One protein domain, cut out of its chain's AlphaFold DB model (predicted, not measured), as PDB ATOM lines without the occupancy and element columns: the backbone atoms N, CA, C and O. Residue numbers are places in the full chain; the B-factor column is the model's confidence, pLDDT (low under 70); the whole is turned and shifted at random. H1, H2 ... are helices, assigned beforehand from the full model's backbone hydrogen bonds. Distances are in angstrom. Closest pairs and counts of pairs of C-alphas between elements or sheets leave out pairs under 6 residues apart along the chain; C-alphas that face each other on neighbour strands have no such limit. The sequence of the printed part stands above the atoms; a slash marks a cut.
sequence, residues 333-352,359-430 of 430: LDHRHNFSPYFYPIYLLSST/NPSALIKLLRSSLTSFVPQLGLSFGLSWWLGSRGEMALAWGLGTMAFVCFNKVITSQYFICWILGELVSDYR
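This is residues 333 to 352 and 359 to 430 of the 430 residues of a protein of Phaffia rhodozyma (UniProt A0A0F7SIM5). Three helices, H3, H4 and H5, are side by side in a flat row, each running opposite ways to the one before, as two helical hairpins that share H4. H1 and H2, two short helices that touch no helix, lie farther along the longest axis, past the helix ends where H3 begins, H4 ends and H5 begins, and residues 359 to 367, of which 362 to 367 belong to H2, stick out. The printed part has 92 residues with five named helices, H1 to H5 in chain order, and no named strand: the class is all helix. It is loose, with a radius of gyration of the C-alphas of 15.8 A, and its outline is flat, spanning 53 by 27 by 14 A.

H1, residues 343 to 351, begins with C-alpha 343 at (125.405, 145.790, 107.692). H2 is residues 362 to 368. H3, residues 374 to 390, is the longest helix at 23.2 A and begins with C-alpha 374 at (137.972, 141.074, 112.141). H4, residues 394 to 407, measures 19.8 A. H5, residues 414 to 427, measures 22.2 A and ends with C-alpha 427 at (126.697, 117.804, 113.827).

H1 and H2 are only just apart, with 8.1 A between their closest C-alphas. H2 and H3 are apart. H3 and H4 form a hairpin: they touch at a shallow tilt of 13 degrees, opposite ways, their closest C-alphas, of Ser 385 and Ala 397, 4.4 A apart. H4 and H5 form another, touching at a shallow tilt of 30 degrees, opposite ways, the closest C-alphas being Gly 399 and Gly 423 at 5.2 A. H3 and H5 are apart. In H1, H2, H3 and H4 every O i to N i+4 pair is within hydrogen-bond range; in H5 4 of 10 are, beside 9 of 11 O i to N i+3 pairs.

The C-alphas farthest apart, of Asn 359 and Tyr 429, are 54.3 A apart. Residues 353 to 358 are not printed, and C-alphas 352 and 359 are 15.0 A apart across the cut. Of the links printed whole, no link is long. Mean pLDDT of the printed part is 71.5, and of H5 44.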
ATOM      1  N   LEU A 333     134.196 146.969 101.456       67.69
ATOM      2  CA  LEU A 333     132.986 147.156 102.258       67.69
ATOM      3  C   LEU A 333     131.767 147.038 101.337       67.69
ATOM      4  O   LEU A 333     131.699 147.722 100.317       67.69
ATOM      5  N   ASP A 334     130.821 146.167 101.686       66.56
ATOM      6  CA  ASP A 334     129.546 146.042 100.977       66.56
ATOM      7  C   ASP A 334     128.411 146.522 101.883       66.56
ATOM      8  O   ASP A 334     128.274 146.057 103.019       66.56
ATOM      9  N   HIS A 335     127.642 147.491 101.391       67.88
ATOM     10  CA  HIS A 335     126.671 148.249 102.176       67.88
ATOM     11  C   HIS A 335     125.231 148.105 101.677       67.88
ATOM     12  O   HIS A 335     124.352 148.643 102.330       67.88
ATOM     13  N   ARG A 336     124.950 147.434 100.548       57.41
ATOM     14  CA  ARG A 336     123.569 147.326 100.007       57.41
ATOM     15  C   ARG A 336     123.033 145.900  99.932       57.41
ATOM     16  O   ARG A 336     121.822 145.729  99.942       57.41
ATOM     17  N   HIS A 337     123.904 144.891  99.909       65.44
ATOM     18  CA  HIS A 337     123.512 143.481  99.760       65.44
ATOM     19  C   HIS A 337     124.294 142.579 100.717       65.44
ATOM     20  O   HIS A 337     124.881 141.572 100.323       65.44
ATOM     21  N   ASN A 338     124.352 142.989 101.981       74.44
ATOM     22  CA  ASN A 338     125.169 142.350 102.998       74.44
ATOM     23  C   ASN A 338     124.278 141.883 104.152       74.44
ATOM     24  O   ASN A 338     123.609 142.693 104.784       74.44
ATOM     25  N   PHE A 339     124.286 140.580 104.421       73.12
ATOM     26  CA  PHE A 339     123.541 139.952 105.515       73.12
ATOM     27  C   PHE A 339     124.337 139.902 106.826       73.12
ATOM     28  O   PHE A 339     123.914 139.262 107.784       73.12
ATOM     29  N   SER A 340     125.511 140.538 106.877       81.12
ATOM     30  CA  SER A 340     126.318 140.563 108.092       81.12
ATOM     31  C   SER A 340     125.613 141.300 109.234       81.12
ATOM     32  O   SER A 340     124.922 142.295 108.994       81.12
ATOM     33  N   PRO A 341     125.896 140.924 110.494       79.19
ATOM     34  CA  PRO A 341     125.485 141.710 111.660       79.19
ATOM     35  C   PRO A 341     125.975 143.169 111.611       79.19
ATOM     36  O   PRO A 341     125.412 144.051 112.256       79.19
ATOM     37  N   TYR A 342     127.023 143.436 110.824       75.00
ATOM     38  CA  TYR A 342     127.645 144.748 110.658       75.00
ATOM     39  C   TYR A 342     126.998 145.613 109.570       75.00
ATOM     40  O   TYR A 342     127.363 146.782 109.441       75.00
ATOM     41  N   PHE A 343     126.041 145.080 108.802       77.88
ATOM     42  CA  PHE A 343     125.405 145.790 107.692       77.88
ATOM     43  C   PHE A 343     124.803 147.129 108.117       77.88
ATOM     44  O   PHE A 343     125.121 148.151 107.516       77.88
ATOM     45  N   TYR A 344     123.966 147.142 109.159       76.94
ATOM     46  CA  TYR A 344     123.228 148.346 109.541       76.94
ATOM     47  C   TYR A 344     124.151 149.474 110.037       76.94
ATOM     48  O   TYR A 344     124.041 150.589 109.519       76.94
ATOM     49  N   PRO A 345     125.132 149.214 110.928       76.19
ATOM     50  CA  PRO A 345     126.156 150.204 111.247       76.19
ATOM     51  C   PRO A 345     126.919 150.702 110.011       76.19
ATOM     52  O   PRO A 345     127.023 151.908 109.814       76.19
ATOM     53  N   ILE A 346     127.409 149.811 109.139       72.81
ATOM     54  CA  ILE A 346     128.161 150.205 107.931       72.81
ATOM     55  C   ILE A 346     127.298 151.064 106.994       72.81
ATOM     56  O   ILE A 346     127.778 152.060 106.453       72.81
ATOM     57  N   TYR A 347     126.022 150.714 106.833       74.50
ATOM     58  CA  TYR A 347     125.065 151.447 106.011       74.50
ATOM     59  C   TYR A 347     124.827 152.865 106.541       74.50
ATOM     60  O   TYR A 347     124.949 153.832 105.786       74.50
ATOM     61  N   LEU A 348     124.565 153.005 107.846       73.44
ATOM     62  CA  LEU A 348     124.387 154.308 108.487       73.44
ATOM     63  C   LEU A 348     125.654 155.163 108.418       73.44
ATOM     64  O   LEU A 348     125.572 156.368 108.196       73.44
ATOM     65  N   LEU A 349     126.836 154.564 108.573       70.62
ATOM     66  CA  LEU A 349     128.105 155.280 108.445       70.62
ATOM     67  C   LEU A 349     128.384 155.732 107.007       70.62
ATOM     68  O   LEU A 349     128.960 156.798 106.801       70.62
ATOM     69  N   SER A 350     127.959 154.952 106.011       67.69
ATOM     70  CA  SER A 350     128.078 155.334 104.604       67.69
ATOM     71  C   SER A 350     127.194 156.533 104.250       67.69
ATOM     72  O   SER A 350     127.574 157.313 103.377       67.69
ATOM     73  N   SER A 351     126.029 156.679 104.888       63.91
ATOM     74  CA  SER A 351     125.095 157.787 104.641       63.91
ATOM     75  C   SER A 351     125.401 159.036 105.478       63.91
ATOM     76  O   SER A 351     125.179 160.150 105.011       63.91
ATOM     77  N   THR A 352     125.980 158.879 106.674       59.66
ATOM     78  CA  THR A 352     126.321 159.977 107.608       59.66
ATOM     79  C   THR A 352     127.688 160.631 107.374       59.66
ATOM     80  O   THR A 352     128.156 161.398 108.213       59.66
ATOM     81  N   ASN A 359     135.948 166.114 116.192       57.50
ATOM     82  CA  ASN A 359     136.854 165.168 116.864       57.50
ATOM     83  C   ASN A 359     136.100 163.950 117.437       57.50
ATOM     84  O   ASN A 359     135.778 163.931 118.626       57.50
ATOM     85  N   PRO A 360     135.816 162.898 116.643       66.31
ATOM     86  CA  PRO A 360     135.297 161.660 117.211       66.31
ATOM     87  C   PRO A 360     136.355 161.031 118.125       66.31
ATOM     88  O   PRO A 360     137.540 160.976 117.775       66.31
ATOM     89  N   SER A 361     135.919 160.553 119.294       75.25
ATOM     90  CA  SER A 361     136.779 159.869 120.262       75.25
ATOM     91  C   SER A 361     137.494 158.676 119.614       75.25
ATOM     92  O   SER A 361     136.976 158.041 118.690       75.25
ATOM     93  N   ALA A 362     138.701 158.356 120.091       70.69
ATOM     94  CA  ALA A 362     139.514 157.268 119.539       70.69
ATOM     95  C   ALA A 362     138.767 155.922 119.522       70.69
ATOM     96  O   ALA A 362     138.925 155.146 118.584       70.69
ATOM     97  N   LEU A 363     137.886 155.689 120.498       65.94
ATOM     98  CA  LEU A 363     137.020 154.511 120.562       65.94
ATOM     99  C   LEU A 363     136.007 154.466 119.411       65.94
ATOM    100  O   LEU A 363     135.821 153.418 118.806       65.94
ATOM    101  N   ILE A 364     135.388 155.598 119.061       66.69
ATOM    102  CA  ILE A 364     134.459 155.677 117.926       66.69
ATOM    103  C   ILE A 364     135.219 155.488 116.608       66.69
ATOM    104  O   ILE A 364     134.718 154.810 115.717       66.69
ATOM    105  N   LYS A 365     136.444 156.022 116.487       68.38
ATOM    106  CA  LYS A 365     137.320 155.770 115.326       68.38
ATOM    107  C   LYS A 365     137.727 154.296 115.221       68.38
ATOM    108  O   LYS A 365     137.735 153.759 114.118       68.38
ATOM    109  N   LEU A 366     138.021 153.648 116.350       66.94
ATOM    110  CA  LEU A 366     138.350 152.226 116.418       66.94
ATOM    111  C   LEU A 366     137.140 151.379 116.011       66.94
ATOM    112  O   LEU A 366     137.232 150.654 115.033       66.94
ATOM    113  N   LEU A 367     135.986 151.550 116.662       63.50
ATOM    114  CA  LEU A 367     134.744 150.824 116.351       63.50
ATOM    115  C   LEU A 367     134.247 151.055 114.912       63.50
ATOM    116  O   LEU A 367     133.599 150.186 114.338       63.50
ATOM    117  N   ARG A 368     134.573 152.209 114.320       63.38
ATOM    118  CA  ARG A 368     134.303 152.545 112.913       63.38
ATOM    119  C   ARG A 368     135.273 151.875 111.934       63.38
ATOM    120  O   ARG A 368     134.983 151.808 110.741       63.38
ATOM    121  N   SER A 369     136.435 151.421 112.392       69.19
ATOM    122  CA  SER A 369     137.449 150.862 111.507       69.19
ATOM    123  C   SER A 369     136.987 149.519 110.932       69.19
ATOM    124  O   SER A 369     136.505 148.644 111.653       69.19
ATOM    125  N   SER A 370     137.192 149.310 109.626       64.81
ATOM    126  CA  SER A 370     136.912 148.020 108.968       64.81
ATOM    127  C   SER A 370     137.724 146.856 109.556       64.81
ATOM    128  O   SER A 370     137.452 145.705 109.222       64.81
ATOM    129  N   LEU A 371     138.736 147.145 110.377       69.50
ATOM    130  CA  LEU A 371     139.598 146.165 111.027       69.50
ATOM    131  C   LEU A 371     138.974 145.608 112.313       69.50
ATOM    132  O   LEU A 371     139.263 144.480 112.697       69.50
ATOM    133  N   THR A 372     138.078 146.354 112.964       73.25
ATOM    134  CA  THR A 372     137.488 145.931 114.239       73.25
ATOM    135  C   THR A 372     136.501 144.782 114.090       73.25
ATOM    136  O   THR A 372     136.415 143.958 114.994       73.25
ATOM    137  N   SER A 373     135.829 144.643 112.944       72.75
ATOM    138  CA  SER A 373     134.993 143.465 112.660       72.75
ATOM    139  C   SER A 373     135.807 142.174 112.513       72.75
ATOM    140  O   SER A 373     135.282 141.099 112.790       72.75
ATOM    141  N   PHE A 374     137.105 142.255 112.190       77.88
ATOM    142  CA  PHE A 374     137.972 141.074 112.141       77.88
ATOM    143  C   PHE A 374     138.320 140.530 113.528       77.88
ATOM    144  O   PHE A 374     138.627 139.351 113.645       77.88
ATOM    145  N   VAL A 375     138.269 141.339 114.589       83.44
ATOM    146  CA  VAL A 375     138.653 140.889 115.938       83.44
ATOM    147  C   VAL A 375     137.717 139.796 116.477       83.44
ATOM    148  O   VAL A 375     138.219 138.715 116.788       83.44
ATOM    149  N   PRO A 376     136.385 139.996 116.568       84.00
ATOM    150  CA  PRO A 376     135.483 138.933 117.011       84.00
ATOM    151  C   PRO A 376     135.438 137.776 116.006       84.00
ATOM    152  O   PRO A 376     135.395 136.620 116.419       84.00
ATOM    153  N   GLN A 377     135.528 138.064 114.704       87.44
ATOM    154  CA  GLN A 377     135.520 137.050 113.652       87.44
ATOM    155  C   GLN A 377     136.717 136.094 113.753       87.44
ATOM    156  O   GLN A 377     136.538 134.878 113.827       87.44
ATOM    157  N   LEU A 378     137.944 136.624 113.760       88.62
ATOM    158  CA  LEU A 378     139.168 135.826 113.837       88.62
ATOM    159  C   LEU A 378     139.341 135.222 115.230       88.62
ATOM    160  O   LEU A 378     139.701 134.058 115.337       88.62
ATOM    161  N   GLY A 379     139.024 135.965 116.295       90.25
ATOM    162  CA  GLY A 379     139.120 135.467 117.667       90.25
ATOM    163  C   GLY A 379     138.238 134.242 117.917       90.25
ATOM    164  O   GLY A 379     138.725 133.233 118.426       90.25
ATOM    165  N   LEU A 380     136.962 134.295 117.513       90.00
ATOM    166  CA  LEU A 380     136.039 133.171 117.685       90.00
ATOM    167  C   LEU A 380     136.361 132.013 116.744       90.00
ATOM    168  O   LEU A 380     136.402 130.872 117.193       90.00
ATOM    169  N   SER A 381     136.620 132.283 115.462       91.56
ATOM    170  CA  SER A 381     136.908 131.215 114.498       91.56
ATOM    171  C   SER A 381     138.225 130.499 114.819       91.56
ATOM    172  O   SER A 381     138.230 129.275 114.949       91.56
ATOM    173  N   PHE A 382     139.318 131.233 115.061       92.25
ATOM    174  CA  PHE A 382     140.604 130.638 115.436       92.25
ATOM    175  C   PHE A 382     140.528 129.957 116.798       92.25
ATOM    176  O   PHE A 382     140.992 128.829 116.927       92.25
ATOM    177  N   GLY A 383     139.906 130.596 117.795       92.06
ATOM    178  CA  GLY A 383     139.771 130.040 119.140       92.06
ATOM    179  C   GLY A 383     138.949 128.750 119.176       92.06
ATOM    180  O   GLY A 383     139.353 127.789 119.829       92.06
ATOM    181  N   LEU A 384     137.833 128.691 118.445       91.81
ATOM    182  CA  LEU A 384     136.963 127.515 118.392       91.81
ATOM    183  C   LEU A 384     137.623 126.357 117.635       91.81
ATOM    184  O   LEU A 384     137.655 125.236 118.146       91.81
ATOM    185  N   SER A 385     138.208 126.634 116.463       91.50
ATOM    186  CA  SER A 385     138.969 125.643 115.692       91.50
ATOM    187  C   SER A 385     140.136 125.084 116.500       91.50
ATOM    188  O   SER A 385     140.322 123.870 116.566       91.50
ATOM    189  N   TRP A 386     140.881 125.958 117.171       93.19
ATOM    190  CA  TRP A 386     141.961 125.592 118.075       93.19
ATOM    191  C   TRP A 386     141.485 124.686 119.222       93.19
ATOM    192  O   TRP A 386     142.042 123.614 119.464       93.19
ATOM    193  N   TRP A 387     140.438 125.109 119.934       91.94
ATOM    194  CA  TRP A 387     139.952 124.440 121.139       91.94
ATOM    195  C   TRP A 387     139.419 123.039 120.842       91.94
ATOM    196  O   TRP A 387     139.856 122.068 121.461       91.94
ATOM    197  N   LEU A 388     138.539 122.907 119.851       89.69
ATOM    198  CA  LEU A 388     138.031 121.607 119.404       89.69
ATOM    199  C   LEU A 388     139.145 120.748 118.819       89.69
ATOM    200  O   LEU A 388     139.184 119.533 119.025       89.69
ATOM    201  N   GLY A 389     140.103 121.390 118.151       86.38
ATOM    202  CA  GLY A 389     141.233 120.682 117.599       86.38
ATOM    203  C   GLY A 389     142.122 120.043 118.654       86.38
ATOM    204  O   GLY A 389     142.502 118.879 118.523       86.38
ATOM    205  N   SER A 390     142.341 120.743 119.768       87.75
ATOM    206  CA  SER A 390     143.065 120.207 120.925       87.75
ATOM    207  C   SER A 390     142.369 119.004 121.578       87.75
ATOM    208  O   SER A 390     143.031 118.156 122.177       87.75
ATOM    209  N   ARG A 391     141.046 118.870 121.398       86.44
ATOM    210  CA  ARG A 391     140.242 117.726 121.861       86.44
ATOM    211  C   ARG A 391     140.276 116.523 120.919       86.44
ATOM    212  O   ARG A 391     139.806 115.453 121.292       86.44
ATOM    213  N   GLY A 392     140.859 116.662 119.730       80.81
ATOM    214  CA  GLY A 392     140.933 115.584 118.744       80.81
ATOM    215  C   GLY A 392     139.766 115.529 117.759       80.81
ATOM    216  O   GLY A 392     139.690 114.583 116.984       80.81
ATOM    217  N   GLU A 393     138.877 116.526 117.755       85.06
ATOM    218  CA  GLU A 393     137.683 116.553 116.903       85.06
ATOM    219  C   GLU A 393     137.895 117.452 115.677       85.06
ATOM    220  O   GLU A 393     137.353 118.551 115.590       85.06
ATOM    221  N   MET A 394     138.706 116.996 114.717       85.00
ATOM    222  CA  MET A 394     139.103 117.793 113.543       85.00
ATOM    223  C   MET A 394     137.947 118.197 112.634       85.00
ATOM    224  O   MET A 394     137.783 119.387 112.367       85.00
ATOM    225  N   ALA A 395     137.122 117.244 112.195       85.69
ATOM    226  CA  ALA A 395     135.991 117.544 111.318       85.69
ATOM    227  C   ALA A 395     135.042 118.596 111.930       85.69
ATOM    228  O   ALA A 395     134.632 119.543 111.258       85.69
ATOM    229  N   LEU A 396     134.763 118.482 113.232       86.25
ATOM    230  CA  LEU A 396     133.901 119.410 113.966       86.25
ATOM    231  C   LEU A 396     134.592 120.770 114.176       86.25
ATOM    232  O   LEU A 396     133.966 121.809 113.976       86.25
ATOM    233  N   ALA A 397     135.897 120.786 114.471       88.06
ATOM    234  CA  ALA A 397     136.698 122.010 114.551       88.06
ATOM    235  C   ALA A 397     136.686 122.820 113.245       88.06
ATOM    236  O   ALA A 397     136.669 124.054 113.277       88.06
ATOM    237  N   TRP A 398     136.699 122.135 112.100       88.94
ATOM    238  CA  TRP A 398     136.653 122.764 110.781       88.94
ATOM    239  C   TRP A 398     135.239 123.253 110.451       88.94
ATOM    240  O   TRP A 398     135.081 124.394 110.015       88.94
ATOM    241  N   GLY A 399     134.211 122.447 110.726       86.75
ATOM    242  CA  GLY A 399     132.809 122.822 110.521       86.75
ATOM    243  C   GLY A 399     132.387 124.025 111.368       86.75
ATOM    244  O   GLY A 399     132.001 125.063 110.827       86.75
ATOM    245  N   LEU A 400     132.531 123.935 112.695       88.44
ATOM    246  CA  LEU A 400     132.128 125.011 113.607       88.44
ATOM    247  C   LEU A 400     133.026 126.244 113.500       88.44
ATOM    248  O   LEU A 400     132.537 127.368 113.610       88.44
ATOM    249  N   GLY A 401     134.322 126.061 113.231       89.19
ATOM    250  CA  GLY A 401     135.212 127.176 112.923       89.19
ATOM    251  C   GLY A 401     134.723 127.972 111.716       89.19
ATOM    252  O   GLY A 401     134.643 129.200 111.772       89.19
ATOM    253  N   THR A 402     134.372 127.275 110.629       88.56
ATOM    254  CA  THR A 402     133.850 127.907 109.404       88.56
ATOM    255  C   THR A 402     132.525 128.607 109.683       88.56
ATOM    256  O   THR A 402     132.334 129.740 109.249       88.56
ATOM    257  N   MET A 403     131.642 127.979 110.465       85.94
ATOM    258  CA  MET A 403     130.381 128.585 110.886       85.94
ATOM    259  C   MET A 403     130.620 129.902 111.634       85.94
ATOM    260  O   MET A 403     130.084 130.937 111.249       85.94
ATOM    261  N   ALA A 404     131.501 129.902 112.639       88.75
ATOM    262  CA  ALA A 404     131.863 131.111 113.378       88.75
ATOM    263  C   ALA A 404     132.473 132.189 112.461       88.75
ATOM    264  O   ALA A 404     132.132 133.368 112.577       88.75
ATOM    265  N   PHE A 405     133.332 131.793 111.516       87.31
ATOM    266  CA  PHE A 405     133.921 132.709 110.539       87.31
ATOM    267  C   PHE A 405     132.867 133.368 109.642       87.31
ATOM    268  O   PHE A 405     132.982 134.562 109.362       87.31
ATOM    269  N   VAL A 406     131.858 132.612 109.196       84.56
ATOM    270  CA  VAL A 406     130.763 133.115 108.357       84.56
ATOM    271  C   VAL A 406     129.822 134.003 109.169       84.56
ATOM    272  O   VAL A 406     129.560 135.121 108.740       84.56
ATOM    273  N   CYS A 407     129.375 133.566 110.352       84.06
ATOM    274  CA  CYS A 407     128.437 134.308 111.206       84.06
ATOM    275  C   CYS A 407     128.922 135.721 111.554       84.06
ATOM    276  O   CYS A 407     128.132 136.663 111.577       84.06
ATOM    277  N   PHE A 408     130.223 135.874 111.809       82.31
ATOM    278  CA  PHE A 408     130.833 137.152 112.184       82.31
ATOM    279  C   PHE A 408     131.568 137.832 111.021       82.31
ATOM    280  O   PHE A 408     132.328 138.773 111.242       82.31
ATOM    281  N   ASN A 409     131.362 137.394 109.775       82.69
ATOM    282  CA  ASN A 409     131.983 138.048 108.628       82.69
ATOM    283  C   ASN A 409     131.388 139.443 108.402       82.69
ATOM    284  O   ASN A 409     130.177 139.635 108.467       82.69
ATOM    285  N   LYS A 410     132.240 140.420 108.075       75.69
ATOM    286  CA  LYS A 410     131.823 141.780 107.707       75.69
ATOM    287  C   LYS A 410     131.036 141.862 106.398       75.69
ATOM    288  O   LYS A 410     130.352 142.858 106.188       75.69
ATOM    289  N   VAL A 411     131.166 140.883 105.501       71.31
ATOM    290  CA  VAL A 411     130.420 140.804 104.237       71.31
ATOM    291  C   VAL A 411     129.899 139.381 104.065       71.31
ATOM    292  O   VAL A 411     130.674 138.467 103.789       71.31
ATOM    293  N   ILE A 412     128.586 139.209 104.204       70.25
ATOM    294  CA  ILE A 412     127.882 137.942 103.972       70.25
ATOM    295  C   ILE A 412     126.948 138.138 102.779       70.25
ATOM    296  O   ILE A 412     126.028 138.953 102.836       70.25
ATOM    297  N   THR A 413     127.182 137.401 101.696       61.97
ATOM    298  CA  THR A 413     126.250 137.283 100.562       61.97
ATOM    299  C   THR A 413     125.357 136.048 100.729       61.97
ATOM    300  O   THR A 413     125.663 135.148 101.511       61.97
ATOM    301  N   SER A 414     124.255 135.966  99.979       54.28
ATOM    302  CA  SER A 414     123.307 134.842 100.070       54.28
ATOM    303  C   SER A 414     123.934 133.468  99.776       54.28
ATOM    304  O   SER A 414     123.455 132.455 100.274       54.28
ATOM    305  N   GLN A 415     125.038 133.432  99.024       54.00
ATOM    306  CA  GLN A 415     125.798 132.215  98.723       54.00
ATOM    307  C   GLN A 415     126.414 131.563  99.980       54.00
ATOM    308  O   GLN A 415     126.572 130.348 100.006       54.00
ATOM    309  N   TYR A 416     126.712 132.321 101.045       53.62
ATOM    310  CA  TYR A 416     127.337 131.781 102.265       53.62
ATOM    311  C   TYR A 416     126.380 130.981 103.159       53.62
ATOM    312  O   TYR A 416     126.839 130.149 103.942       53.62
ATOM    313  N   PHE A 417     125.061 131.176 103.031       50.28
ATOM    314  CA  PHE A 417     124.075 130.373 103.768       50.28
ATOM    315  C   PHE A 417     124.120 128.889 103.373       50.28
ATOM    316  O   PHE A 417     123.649 128.030 104.105       50.28
ATOM    317  N   ILE A 418     124.761 128.562 102.251       49.38
ATOM    318  CA  ILE A 418     124.940 127.189 101.778       49.38
ATOM    319  C   ILE A 418     125.978 126.424 102.619       49.38
ATOM    320  O   ILE A 418     125.826 125.222 102.831       49.38
ATOM    321  N   CYS A 419     126.985 127.109 103.180       45.22
ATOM    322  CA  CYS A 419     127.950 126.501 104.105       45.22
ATOM    323  C   CYS A 419     127.291 125.986 105.398       45.22
ATOM    324  O   CYS A 419     127.855 125.117 106.059       45.22
ATOM    325  N   TRP A 420     126.104 126.491 105.755       46.16
ATOM    326  CA  TRP A 420     125.390 126.080 106.965       46.16
ATOM    327  C   TRP A 420     124.826 124.659 106.852       46.16
ATOM    328  O   TRP A 420     124.952 123.879 107.791       46.16
ATOM    329  N   ILE A 421     124.338 124.283 105.665       46.47
ATOM    330  CA  ILE A 421     123.794 122.942 105.379       46.47
ATOM    331  C   ILE A 421     124.881 121.856 105.528       46.47
ATOM    332  O   ILE A 421     124.606 120.733 105.943       46.47
ATOM    333  N   LEU A 422     126.140 122.195 105.234       39.41
ATOM    334  CA  LEU A 422     127.304 121.315 105.402       39.41
ATOM    335  C   LEU A 422     127.696 121.080 106.863       39.41
ATOM    336  O   LEU A 422     128.135 119.984 107.208       39.41
ATOM    337  N   GLY A 423     127.568 122.107 107.708       37.97
ATOM    338  CA  GLY A 423     127.889 122.025 109.133       37.97
ATOM    339  C   GLY A 423     126.860 121.218 109.924       37.97
ATOM    340  O   GLY A 423     127.244 120.421 110.779       37.97
ATOM    341  N   GLU A 424     125.572 121.368 109.603       36.12
ATOM    342  CA  GLU A 424     124.482 120.617 110.246       36.12
ATOM    343  C   GLU A 424     124.577 119.110 109.964       36.12
ATOM    344  O   GLU A 424     124.494 118.303 110.887       36.12
ATOM    345  N   LEU A 425     124.912 118.715 108.728       37.19
ATOM    346  CA  LEU A 425     125.080 117.302 108.352       37.19
ATOM    347  C   LEU A 425     126.179 116.565 109.140       37.19
ATOM    348  O   LEU A 425     126.124 115.342 109.263       37.19
ATOM    349  N   VAL A 426     127.179 117.282 109.667       37.75
ATOM    350  CA  VAL A 426     128.273 116.704 110.474       37.75
ATOM    351  C   VAL A 426     127.958 116.742 111.976       37.75
ATOM    352  O   VAL A 426     128.486 115.921 112.727       37.75
ATOM    353  N   SER A 427     127.097 117.662 112.421       31.97
ATOM    354  CA  SER A 427     126.697 117.804 113.827       31.97
ATOM    355  C   SER A 427     125.617 116.799 114.239       31.97
ATOM    356  O   SER A 427     125.654 116.305 115.362       31.97
ATOM    357  N   ASP A 428     124.701 116.448 113.334       29.22
ATOM    358  CA  ASP A 428     123.496 115.673 113.673       29.22
ATOM    359  C   ASP A 428     123.692 114.145 113.738       29.22
ATOM    360  O   ASP A 428     122.728 113.396 113.884       29.22
ATOM    361  N   TYR A 429     124.933 113.651 113.646       34.66
ATOM    362  CA  TYR A 429     125.234 112.208 113.635       34.66
ATOM    363  C   TYR A 429     126.213 111.740 114.724       34.66
ATOM    364  O   TYR A 429     126.945 110.760 114.543       34.66
ATOM    365  N   ARG A 430     126.209 112.405 115.879       30.88
ATOM    366  CA  ARG A 430     126.788 111.886 117.127       30.88
ATOM    367  C   ARG A 430     125.728 111.842 118.210       30.88
ATOM    368  O   ARG A 430     125.823 110.908 119.036       30.88
TER     369      ARG A 430